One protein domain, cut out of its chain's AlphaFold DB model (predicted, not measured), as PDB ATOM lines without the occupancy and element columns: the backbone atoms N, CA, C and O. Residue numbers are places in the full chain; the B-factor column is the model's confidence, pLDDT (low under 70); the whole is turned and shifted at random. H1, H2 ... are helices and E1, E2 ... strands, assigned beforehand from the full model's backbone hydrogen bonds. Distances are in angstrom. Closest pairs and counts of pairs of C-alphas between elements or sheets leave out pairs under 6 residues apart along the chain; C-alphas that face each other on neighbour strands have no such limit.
ATOM      1  N   LEU A   6      86.810 127.225 166.109       95.38
ATOM      2  CA  LEU A   6      86.827 128.299 167.099       95.38
ATOM      3  C   LEU A   6      88.270 128.707 167.365       95.38
ATOM      4  O   LEU A   6      89.093 127.864 167.721       95.38
ATOM      5  N   ILE A   7      88.573 129.997 167.238       95.50
ATOM      6  CA  ILE A   7      89.868 130.538 167.657       95.50
ATOM      7  C   ILE A   7      89.876 130.577 169.185       95.50
ATOM      8  O   ILE A   7      89.085 131.296 169.788       95.50
ATOM      9  N   LEU A   8      90.765 129.803 169.803       94.75
ATOM     10  CA  LEU A   8      90.872 129.721 171.258       94.75
ATOM     11  C   LEU A   8      91.781 130.824 171.796       94.75
ATOM     12  O   LEU A   8      91.414 131.530 172.729       94.75
ATOM     13  N   ARG A   9      92.974 130.977 171.208       95.38
ATOM     14  CA  ARG A   9      93.934 132.024 171.580       95.38
ATOM     15  C   ARG A   9      95.009 132.220 170.525       95.38
ATOM     16  O   ARG A   9      95.266 131.340 169.705       95.38
ATOM     17  N   HIS A  10      95.674 133.367 170.597       95.94
ATOM     18  CA  HIS A  10      96.983 133.548 169.975       95.94
ATOM     19  C   HIS A  10      97.998 132.592 170.618       95.94
ATOM     20  O   HIS A  10      97.982 132.393 171.832       95.94
ATOM     21  N   PHE A  11      98.839 131.971 169.794       95.50
ATOM     22  CA  PHE A  11      99.878 131.048 170.249       95.50
ATOM     23  C   PHE A  11     101.272 131.657 170.095       95.50
ATOM     24  O   PHE A  11     102.056 131.668 171.045       95.50
ATOM     25  N   TYR A  12     101.580 132.164 168.901       96.44
ATOM     26  CA  TYR A  12     102.892 132.712 168.582       96.44
ATOM     27  C   TYR A  12     102.803 133.648 167.375       96.44
ATOM     28  O   TYR A  12     102.039 133.405 166.444       96.44
ATOM     29  N   THR A  13     103.592 134.717 167.383       97.69
ATOM     30  CA  THR A  13     103.861 135.539 166.199       97.69
ATOM     31  C   THR A  13     105.362 135.561 166.018       97.69
ATOM     32  O   THR A  13     106.076 135.711 167.005       97.69
ATOM     33  N   THR A  14     105.829 135.445 164.778       96.94
ATOM     34  CA  THR A  14     107.253 135.600 164.449       96.94
ATOM     35  C   THR A  14     107.830 136.858 165.092       96.94
ATOM     36  O   THR A  14     107.399 137.968 164.773       96.94
ATOM     37  N   ASP A  15     108.818 136.674 165.958       95.88
ATOM     38  CA  ASP A  15     109.521 137.713 166.718       95.88
ATOM     39  C   ASP A  15     110.951 137.955 166.205       95.88
ATOM     40  O   ASP A  15     111.725 138.703 166.799       95.88
ATOM     41  N   TYR A  16     111.287 137.360 165.060       95.44
ATOM     42  CA  TYR A  16     112.572 137.491 164.385       95.44
ATOM     43  C   TYR A  16     112.393 137.802 162.892       95.44
ATOM     44  O   TYR A  16     111.319 137.626 162.309       95.44
ATOM     45  N   PHE A  17     113.462 138.278 162.250       94.81
ATOM     46  CA  PHE A  17     113.457 138.525 160.811       94.81
ATOM     47  C   PHE A  17     113.534 137.204 160.034       94.81
ATOM     48  O   PHE A  17     114.559 136.525 160.038       94.81
ATOM     49  N   GLN A  18     112.451 136.865 159.334       93.38
ATOM     50  CA  GLN A  18     112.376 135.718 158.434       93.38
ATOM     51  C   GLN A  18     112.347 136.212 156.978       93.38
ATOM     52  O   GLN A  18     111.307 136.719 156.550       93.38
ATOM     53  N   PRO A  19     113.429 136.066 156.189       91.88
ATOM     54  CA  PRO A  19     113.416 136.474 154.790       91.88
ATOM     55  C   PRO A  19     112.496 135.576 153.952       91.88
ATOM     56  O   PRO A  19     112.470 134.349 154.124       91.88
ATOM     57  N   SER A  20     111.766 136.187 153.016       89.62
ATOM     58  CA  SER A  20     111.011 135.457 151.998       89.62
ATOM     59  C   SER A  20     111.936 134.856 150.948       89.62
ATOM     60  O   SER A  20     112.717 135.568 150.327       89.62
ATOM     61  N   HIS A  21     111.811 133.548 150.720       84.12
ATOM     62  CA  HIS A  21     112.522 132.845 149.645       84.12
ATOM     63  C   HIS A  21     111.760 132.889 148.309       84.12
ATOM     64  O   HIS A  21     112.267 132.420 147.295       84.12
ATOM     65  N   PHE A  22     110.538 133.432 148.308       82.81
ATOM     66  CA  PHE A  22     109.640 133.441 147.150       82.81
ATOM     67  C   PHE A  22     109.542 134.806 146.466       82.81
ATOM     68  O   PHE A  22     108.914 134.913 145.416       82.81
ATOM     69  N   LEU A  23     110.126 135.851 147.056       86.44
ATOM     70  CA  LEU A  23     110.102 137.204 146.508       86.44
ATOM     71  C   LEU A  23     111.495 137.603 146.005       86.44
ATOM     72  O   LEU A  23     112.488 137.242 146.633       86.44
ATOM     73  N   PRO A  24     111.579 138.352 144.890       83.19
ATOM     74  CA  PRO A  24     112.855 138.796 144.332       83.19
ATOM     75  C   PRO A  24     113.568 139.832 145.213       83.19
ATOM     76  O   PRO A  24     114.790 139.951 145.154       83.19
ATOM     77  N   GLU A  25     112.825 140.572 146.037       92.69
ATOM     78  CA  GLU A  25     113.356 141.590 146.943       92.69
ATOM     79  C   GLU A  25     113.374 141.095 148.392       92.69
ATOM     80  O   GLU A  25     112.482 140.356 148.829       92.69
ATOM     81  N   VAL A  26     114.371 141.545 149.166       90.00
ATOM     82  CA  VAL A  26     114.490 141.216 150.592       90.00
ATOM     83  C   VAL A  26     113.250 141.713 151.329       90.00
ATOM     84  O   VAL A  26     113.043 142.910 151.499       90.00
ATOM     85  N   SER A  27     112.437 140.763 151.781       93.38
ATOM     86  CA  SER A  27     111.150 141.014 152.428       93.38
ATOM     87  C   SER A  27     111.025 140.172 153.692       93.38
ATOM     88  O   SER A  27     111.502 139.035 153.723       93.38
ATOM     89  N   GLN A  28     110.359 140.705 154.719       93.25
ATOM     90  CA  GLN A  28     110.069 139.978 155.956       93.25
ATOM     91  C   GLN A  28     108.749 139.212 155.839       93.25
ATOM     92  O   GLN A  28     107.722 139.784 155.478       93.25
ATOM     93  N   ILE A  29     108.764 137.932 156.202       93.31
ATOM     94  CA  ILE A  29     107.550 137.148 156.425       93.31
ATOM     95  C   ILE A  29     107.127 137.312 157.885       93.31
ATOM     96  O   ILE A  29     107.928 137.087 158.793       93.31
ATOM     97  N   ILE A  30     105.854 137.651 158.096       95.00
ATOM     98  CA  ILE A  30     105.207 137.624 159.409       95.00
ATOM     99  C   ILE A  30     104.228 136.457 159.435       95.00
ATOM    100  O   ILE A  30     103.295 136.423 158.635       95.00
ATOM    101  N   ASN A  31     104.423 135.517 160.359       96.31
ATOM    102  CA  ASN A  31     103.478 134.422 160.580       96.31
ATOM    103  C   ASN A  31     102.802 134.600 161.936       96.31
ATOM    104  O   ASN A  31     103.469 134.898 162.928       96.31
ATOM    105  N   VAL A  32     101.485 134.395 161.968       97.50
ATOM    106  CA  VAL A  32     100.667 134.490 163.179       97.50
ATOM    107  C   VAL A  32      99.960 133.161 163.391       97.50
ATOM    108  O   VAL A  32      99.117 132.757 162.592       97.50
ATOM    109  N   TYR A  33     100.309 132.483 164.477       96.62
ATOM    110  CA  TYR A  33      99.764 131.190 164.857       96.62
ATOM    111  C   TYR A  33      98.709 131.380 165.936       96.62
ATOM    112  O   TYR A  33      98.943 132.027 166.961       96.62
ATOM    113  N   TYR A  34      97.559 130.756 165.715       96.12
ATOM    114  CA  TYR A  34      96.484 130.648 166.687       96.12
ATOM    115  C   TYR A  34      96.274 129.187 167.038       96.12
ATOM    116  O   TYR A  34      96.353 128.313 166.174       96.12
ATOM    117  N   LEU A  35      95.940 128.935 168.298       95.44
ATOM    118  CA  LEU A  35      95.338 127.671 168.664       95.44
ATOM    119  C   LEU A  35      93.846 127.730 168.328       95.44
ATOM    120  O   LEU A  35      93.143 128.639 168.779       95.44
ATOM    121  N   ALA A  36      93.370 126.751 167.565       94.12
ATOM    122  CA  ALA A  36      91.969 126.614 167.201       94.12
ATOM    123  C   ALA A  36      91.416 125.248 167.625       94.12
ATOM    124  O   ALA A  36      92.118 124.239 167.573       94.12
ATOM    125  N   GLY A  37      90.149 125.225 168.036       93.38
ATOM    126  CA  GLY A  37      89.387 124.011 168.313       93.38
ATOM    127  C   GLY A  37      88.408 123.713 167.180       93.38
ATOM    128  O   GLY A  37      87.861 124.633 166.575       93.38
ATOM    129  N   LEU A  38      88.167 122.434 166.897       94.00
ATOM    130  CA  LEU A  38      87.138 122.025 165.941       94.00
ATOM    131  C   LEU A  38      85.752 122.112 166.590       94.00
ATOM    132  O   LEU A  38      85.569 121.672 167.724       94.00
ATOM    133  N   GLN A  39      84.770 122.652 165.869       93.38
ATOM    134  CA  GLN A  39      83.371 122.573 166.287       93.38
ATOM    135  C   GLN A  39      82.765 121.251 165.814       93.38
ATOM    136  O   GLN A  39      82.719 120.964 164.616       93.38
ATOM    137  N   GLY A  40      82.297 120.443 166.767       90.88
ATOM    138  CA  GLY A  40      81.742 119.121 166.490       90.88
ATOM    139  C   GLY A  40      82.805 118.081 166.123       90.88
ATOM    140  O   GLY A  40      83.968 118.181 166.509       90.88
ATOM    141  N   ILE A  41      82.380 117.042 165.406       90.25
ATOM    142  CA  ILE A  41      83.245 115.938 164.972       90.25
ATOM    143  C   ILE A  41      83.982 116.359 163.687       90.25
ATOM    144  O   ILE A  41      83.347 116.980 162.832       90.25
ATOM    145  N   PRO A  42      85.275 116.015 163.511       90.94
ATOM    146  CA  PRO A  42      85.999 116.261 162.266       90.94
ATOM    147  C   PRO A  42      85.244 115.738 161.032       90.94
ATOM    148  O   PRO A  42      84.933 114.551 160.950       90.94
ATOM    149  N   VAL A  43      84.977 116.609 160.054       91.69
ATOM    150  CA  VAL A  43      84.285 116.267 158.787       91.69
ATOM    151  C   VAL A  43      85.203 116.327 157.560       91.69
ATOM    152  O   VAL A  43      84.779 116.687 156.461       91.69
ATOM    153  N   PHE A  44      86.483 116.007 157.744       87.81
ATOM    154  CA  PHE A  44      87.506 115.998 156.697       87.81
ATOM    155  C   PHE A  44      88.346 114.714 156.772       87.81
ATOM    156  O   PHE A  44      88.471 114.132 157.852       87.81
ATOM    157  N   PRO A  45      88.911 114.249 155.643       87.06
ATOM    158  CA  PRO A  45      89.742 113.054 155.637       87.06
ATOM    159  C   PRO A  45      91.054 113.303 156.385       87.06
ATOM    160  O   PRO A  45      91.679 114.357 156.242       87.06
ATOM    161  N   VAL A  46      91.480 112.303 157.151       88.50
ATOM    162  CA  VAL A  46      92.775 112.270 157.836       88.50
ATOM    163  C   VAL A  46      93.519 110.997 157.455       88.50
ATOM    164  O   VAL A  46      92.895 109.970 157.191       88.50
ATOM    165  N   THR A  47      94.845 111.070 157.415       86.44
ATOM    166  CA  THR A  47      95.727 109.924 157.169       86.44
ATOM    167  C   THR A  47      96.695 109.740 158.327       86.44
ATOM    168  O   THR A  47      97.147 110.716 158.929       86.44
ATOM    169  N   ASP A  48      97.049 108.489 158.610       80.00
ATOM    170  CA  ASP A  48      98.074 108.143 159.595       80.00
ATOM    171  C   ASP A  48      99.482 108.115 158.980       80.00
ATOM    172  O   ASP A  48     100.482 108.197 159.699       80.00
ATOM    173  N   LYS A  49      99.589 108.033 157.645       74.69
ATOM    174  CA  LYS A  49     100.870 107.957 156.939       74.69
ATOM    175  C   LYS A  49     101.253 109.300 156.340       74.69
ATOM    176  O   LYS A  49     100.483 109.949 155.636       74.69
ATOM    177  N   ALA A  50     102.493 109.706 156.592       69.75
ATOM    178  CA  ALA A  50     103.065 110.867 155.930       69.75
ATOM    179  C   ALA A  50     103.196 110.592 154.420       69.75
ATOM    180  O   ALA A  50     103.732 109.557 154.032       69.75
ATOM    181  N   PHE A  51     102.733 111.536 153.595       66.81
ATOM    182  CA  PHE A  51     102.879 111.526 152.132       66.81
ATOM    183  C   PHE A  51     102.185 110.370 151.388       66.81
ATOM    184  O   PHE A  51     102.537 110.080 150.249       66.81
ATOM    185  N   GLU A  52     101.162 109.744 151.981       67.12
ATOM    186  CA  GLU A  52     100.253 108.839 151.256       67.12
ATOM    187  C   GLU A  52      99.206 109.672 150.495       67.12
ATOM    188  O   GLU A  52      98.038 109.749 150.869       67.12
ATOM    189  N   LEU A  53      99.680 110.388 149.475       70.81
ATOM    190  CA  LEU A  53      98.906 111.278 148.618       70.81
ATOM    191  C   LEU A  53      99.030 110.819 147.170       70.81
ATOM    192  O   LEU A  53     100.104 110.394 146.741       70.81
ATOM    193  N   ASP A  54      97.948 110.952 146.406       69.44
ATOM    194  CA  ASP A  54      98.032 110.836 144.954       69.44
ATOM    195  C   ASP A  54      99.040 111.870 144.428       69.44
ATOM    196  O   ASP A  54      99.109 112.992 144.936       69.44
ATOM    197  N   ALA A  55      99.826 111.499 143.412       67.06
ATOM    198  CA  ALA A  55     100.846 112.354 142.797       67.06
ATOM    199  C   ALA A  55     100.219 113.456 141.917       67.06
ATOM    200  O   ALA A  55     100.500 113.574 140.725       67.06
ATOM    201  N   LEU A  56      99.324 114.237 142.514       77.25
ATOM    202  CA  LEU A  56      98.678 115.407 141.949       77.25
ATOM    203  C   LEU A  56      99.372 116.653 142.494       77.25
ATOM    204  O   LEU A  56      99.668 116.744 143.687       77.25
ATOM    205  N   ASP A  57      99.634 117.614 141.615       74.19
ATOM    206  CA  ASP A  57     100.247 118.873 142.025       74.19
ATOM    207  C   ASP A  57      99.343 119.594 143.040       74.19
ATOM    208  O   ASP A  57      98.130 119.700 142.853       74.19
ATOM    209  N   GLY A  58      99.932 120.029 144.154       73.31
ATOM    210  CA  GLY A  58      99.200 120.629 145.272       73.31
ATOM    211  C   GLY A  58      98.377 119.661 146.136       73.31
ATOM    212  O   GLY A  58      97.570 120.134 146.938       73.31
ATOM    213  N   ALA A  59      98.550 118.339 146.017       80.75
ATOM    214  CA  ALA A  59      97.877 117.386 146.899       80.75
ATOM    215  C   ALA A  59      98.219 117.650 148.380       80.75
ATOM    216  O   ALA A  59      99.381 117.821 148.757       80.75
ATOM    217  N   GLN A  60      97.193 117.675 149.231       81.31
ATOM    218  CA  GLN A  60      97.308 117.914 150.670       81.31
ATOM    219  C   GLN A  60      96.443 116.911 151.431       81.31
ATOM    220  O   GLN A  60      95.324 116.605 151.021       81.31
ATOM    221  N   ALA A  61      96.948 116.428 152.564       85.38
ATOM    222  CA  ALA A  61      96.183 115.631 153.514       85.38
ATOM    223  C   ALA A  61      96.449 116.116 154.932       85.38
ATOM    224  O   ALA A  61      97.542 116.583 155.260       85.38
ATOM    225  N   PHE A  62      95.439 115.964 155.778       88.19
ATOM    226  CA  PHE A  62      95.556 116.239 157.199       88.19
ATOM    227  C   PHE A  62      96.055 115.000 157.936       88.19
ATOM    228  O   PHE A  62      95.660 113.874 157.633       88.19
ATOM    229  N   ARG A  63      96.900 115.222 158.940       89.25
ATOM    230  CA  ARG A  63      97.397 114.178 159.832       89.25
ATOM    231  C   ARG A  63      97.438 114.704 161.253       89.25
ATOM    232  O   ARG A  63      97.925 115.809 161.493       89.25
ATOM    233  N   TRP A  64      96.974 113.887 162.187       90.06
ATOM    234  CA  TRP A  64      97.135 114.164 163.605       90.06
ATOM    235  C   TRP A  64      98.551 113.815 164.054       90.06
ATOM    236  O   TRP A  64      99.125 112.800 163.658       90.06
ATOM    237  N   ILE A  65      99.122 114.676 164.885       91.38
ATOM    238  CA  ILE A  65     100.426 114.465 165.504       91.38
ATOM    239  C   ILE A  65     100.215 114.558 167.006       91.38
ATOM    240  O   ILE A  65      99.609 115.510 167.486       91.38
ATOM    241  N   ASP A  66     100.720 113.561 167.726       92.94
ATOM    242  CA  ASP A  66     100.823 113.607 169.178       92.94
ATOM    243  C   ASP A  66     101.769 114.760 169.571       92.94
ATOM    244  O   ASP A  66     102.949 114.709 169.201       92.94
ATOM    245  N   PRO A  67     101.300 115.790 170.299       92.75
ATOM    246  CA  PRO A  67     102.139 116.921 170.687       92.75
ATOM    247  C   PRO A  67     103.373 116.529 171.498       92.75
ATOM    248  O   PRO A  67     104.387 117.211 171.422       92.75
ATOM    249  N   TYR A  68     103.333 115.408 172.223       94.25
ATOM    250  CA  TYR A  68     104.482 114.904 172.983       94.25
ATOM    251  C   TYR A  68     105.538 114.223 172.102       94.25
ATOM    252  O   TYR A  68     106.631 113.909 172.572       94.25
ATOM    253  N   LYS A  69     105.227 113.987 170.823       94.06
ATOM    254  CA  LYS A  69     106.123 113.393 169.820       94.06
ATOM    255  C   LYS A  69     106.412 114.349 168.663       94.06
ATOM    256  O   LYS A  69     106.939 113.922 167.634       94.06
ATOM    257  N   ILE A  70     106.022 115.618 168.788       94.88
ATOM    258  CA  ILE A  70     106.293 116.616 167.761       94.88
ATOM    259  C   ILE A  70     107.787 116.938 167.740       94.88
ATOM    260  O   ILE A  70     108.430 117.113 168.773       94.88
ATOM    261  N   GLU A  71     108.345 117.016 166.540       95.38
ATOM    262  CA  GLU A  71     109.763 117.276 166.331       95.38
ATOM    263  C   GLU A  71     109.922 118.358 165.257       95.38
ATOM    264  O   GLU A  71     109.274 118.262 164.209       95.38
ATOM    265  N   PRO A  72     110.813 119.354 165.440       96.38
ATOM    266  CA  PRO A  72     111.066 120.383 164.429       96.38
ATOM    267  C   PRO A  72     111.449 119.815 163.057       96.38
ATOM    268  O   PRO A  72     111.160 120.412 162.027       96.38
ATOM    269  N   GLY A  73     112.078 118.635 163.013       95.44
ATOM    270  CA  GLY A  73     112.452 117.958 161.768       95.44
ATOM    271  C   GLY A  73     111.276 117.554 160.868       95.44
ATOM    272  O   GLY A  73     111.498 117.299 159.688       95.44
ATOM    273  N   LEU A  74     110.045 117.522 161.393       91.69
ATOM    274  CA  LEU A  74     108.837 117.191 160.629       91.69
ATOM    275  C   LEU A  74     108.366 118.331 159.713       91.69
ATOM    276  O   LEU A  74     107.514 118.101 158.856       91.69
ATOM    277  N   PHE A  75     108.906 119.538 159.887       92.81
ATOM    278  CA  PHE A  75     108.473 120.741 159.185       92.81
ATOM    279  C   PHE A  75     109.567 121.262 158.260       92.81
ATOM    280  O   PHE A  75     110.756 121.205 158.574       92.81
ATOM    281  N   THR A  76     109.176 121.785 157.101       91.44
ATOM    282  CA  THR A  76     110.114 122.324 156.108       91.44
ATOM    283  C   THR A  76     110.402 123.801 156.353       91.44
ATOM    284  O   THR A  76     111.572 124.191 156.339       91.44
ATOM    285  N   LEU A  77     109.364 124.597 156.633       91.56
ATOM    286  CA  LEU A  77     109.472 126.040 156.834       91.56
ATOM    287  C   LEU A  77     110.180 126.365 158.157       91.56
ATOM    288  O   LEU A  77     109.824 125.792 159.186       91.56
ATOM    289  N   PRO A  78     111.147 127.303 158.178       93.25
ATOM    290  CA  PRO A  78     111.920 127.586 159.389       93.25
ATOM    291  C   PRO A  78     111.061 128.016 160.586       93.25
ATOM    292  O   PRO A  78     111.293 127.549 161.694       93.25
ATOM    293  N   VAL A  79     110.036 128.839 160.359       95.62
ATOM    294  CA  VAL A  79     109.115 129.277 161.418       95.62
ATOM    295  C   VAL A  79     108.303 128.121 162.009       95.62
ATOM    296  O   VAL A  79     108.115 128.060 163.221       95.62
ATOM    297  N   ASP A  80     107.896 127.149 161.191       95.38
ATOM    298  CA  ASP A  80     107.143 125.986 161.664       95.38
ATOM    299  C   ASP A  80     108.028 125.103 162.549       95.38
ATOM    300  O   ASP A  80     107.556 124.534 163.531       95.38
ATOM    301  N   ARG A  81     109.336 125.037 162.258       96.88
ATOM    302  CA  ARG A  81     110.317 124.362 163.123       96.88
ATOM    303  C   ARG A  81     110.421 125.042 164.488       96.88
ATOM    304  O   ARG A  81     110.518 124.341 165.492       96.88
ATOM    305  N   VAL A  82     110.379 126.377 164.529       96.81
ATOM    306  CA  VAL A  82     110.362 127.151 165.783       96.81
ATOM    307  C   VAL A  82     109.092 126.844 166.572       96.81
ATOM    308  O   VAL A  82     109.179 126.453 167.732       96.81
ATOM    309  N   VAL A  83     107.919 126.923 165.938       96.75
ATOM    310  CA  VAL A  83     106.625 126.614 166.574       96.75
ATOM    311  C   VAL A  83     106.581 125.178 167.095       96.75
ATOM    312  O   VAL A  83     106.157 124.951 168.225       96.75
ATOM    313  N   ALA A  84     107.073 124.209 166.322       96.94
ATOM    314  CA  ALA A  84     107.193 122.823 166.763       96.94
ATOM    315  C   ALA A  84     108.126 122.675 167.975       96.94
ATOM    316  O   ALA A  84     107.831 121.889 168.872       96.94
ATOM    317  N   GLY A  85     109.218 123.445 168.028       96.75
ATOM    318  CA  GLY A  85     110.097 123.534 169.194       96.75
ATOM    319  C   GLY A  85     109.364 124.051 170.433       96.75
ATOM    320  O   GLY A  85     109.390 123.389 171.464       96.75
ATOM    321  N   LEU A  86     108.621 125.156 170.301       95.88
ATOM    322  CA  LEU A  86     107.823 125.733 171.392       95.88
ATOM    323  C   LEU A  86     106.772 124.750 171.927       95.88
ATOM    324  O   LEU A  86     106.563 124.657 173.135       95.88
ATOM    325  N   ILE A  87     106.109 124.002 171.035       96.00
ATOM    326  CA  ILE A  87     105.160 122.955 171.436       96.00
ATOM    327  C   ILE A  87     105.897 121.823 172.150       96.00
ATOM    328  O   ILE A  87     105.432 121.363 173.183       96.00
ATOM    329  N   ARG A  88     107.042 121.372 171.631       95.69
ATOM    330  CA  ARG A  88     107.815 120.276 172.230       95.69
ATOM    331  C   ARG A  88     108.337 120.619 173.627       95.69
ATOM    332  O   ARG A  88     108.361 119.744 174.487       95.69
ATOM    333  N   GLU A  89     108.760 121.862 173.850       95.56
ATOM    334  CA  GLU A  89     109.243 122.342 175.152       95.56
ATOM    335  C   GLU A  89     108.152 122.299 176.226       95.56
ATOM    336  O   GLU A  89     108.431 121.943 177.372       95.56
ATOM    337  N   ASN A  90     106.907 122.622 175.861       94.00
ATOM    338  CA  ASN A  90     105.758 122.509 176.753       94.00
ATOM    339  C   ASN A  90     104.478 122.115 175.984       94.00
ATOM    340  O   ASN A  90     103.662 122.983 175.653       94.00
ATOM    341  N   PRO A  91     104.246 120.806 175.749       93.56
ATOM    342  CA  PRO A  91     103.067 120.343 175.013       93.56
ATOM    343  C   PRO A  91     101.760 120.632 175.755       93.56
ATOM    344  O   PRO A  91     100.713 120.806 175.130       93.56
ATOM    345  N   GLY A  92     101.829 120.733 177.090       91.81
ATOM    346  CA  GLY A  92     100.706 121.093 177.953       91.81
ATOM    347  C   GLY A  92     100.097 122.440 177.576       91.81
ATOM    348  O   GLY A  92      98.877 122.574 177.604       91.81
ATOM    349  N   ARG A  93     100.916 123.371 177.060       88.75
ATOM    350  CA  ARG A  93     100.484 124.694 176.589       88.75
ATOM    351  C   ARG A  93      99.481 124.643 175.434       88.75
ATOM    352  O   ARG A  93      98.931 125.681 175.079       88.75
ATOM    353  N   LEU A  94      99.235 123.493 174.802       90.81
ATOM    354  CA  LEU A  94      98.141 123.343 173.835       90.81
ATOM    355  C   LEU A  94      96.789 123.109 174.516       90.81
ATOM    356  O   LEU A  94      95.767 123.575 174.022       90.81
ATOM    357  N   PHE A  95      96.777 122.437 175.660       88.06
ATOM    358  CA  PHE A  95      95.554 122.017 176.343       88.06
ATOM    359  C   PHE A  95      95.205 122.928 177.516       88.06
ATOM    360  O   PHE A  95      94.027 123.199 177.737       88.06
TER     361      PHE A  95
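AT A GLANCE: This is residues 6 to 95 of the 98 residues of an uncharacterized protein of Bacteroidales bacterium (UniProt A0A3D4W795). You find little regular structure here: a two-stranded hairpin, E1 and E2, with H1 and the short H2 near it, and two long loops, residues 14 to 31 and 39 to 77, reaching away from the strands' ends. The printed part has 90 residues, in the order E1, E2, H1, H2; the sheet is antiparallel, and the class is mixed, with only 31 residues in named elements. The whole is loose, with a radius of gyration of the C-alphas of 15.3 A and spans of 42 by 36 by 25 A.

IN THESE COORDINATES: Find C-alpha 6 at (86.827, 128.299, 167.099); from there E1 runs 18.5 A through residues 6 to 13, bending by 59 degrees at residue 9. E2, residues 32 to 38, spans 18.6 A. H1, residues 78 to 89, spans 16.8 A, and H2, residues 91 to 94, ends at C-alpha 94 (98.141, 123.343, 173.835).

HOW THE PARTS SIT: Look across the hairpin: E1 and E2 are antiparallel at 156 degrees, with N 6 and O 37 within hydrogen-bond range at 2.8 A. The closest C-alphas of E1 and H1, Tyr 12 and Val 83, are 7.4 A apart; those of E2 and H2, Leu 35 and Leu 94, 7.3 A. H1 and H2 are close but not clearly touching, Ile 87 and Arg 93 having the closest C-alphas at 7.2 A. In H1 every O i to N i+4 pair is within hydrogen-bond range; H2 is too short for one.

THE WHOLE: The C-alphas farthest apart, Glu 25 and Ile 41, are 43.5 A apart. The printed part has no cut; the links E1 to E2 and E2 to H1 are long. Confidence is under 70 at residues 50 to 52 and 54 to 55.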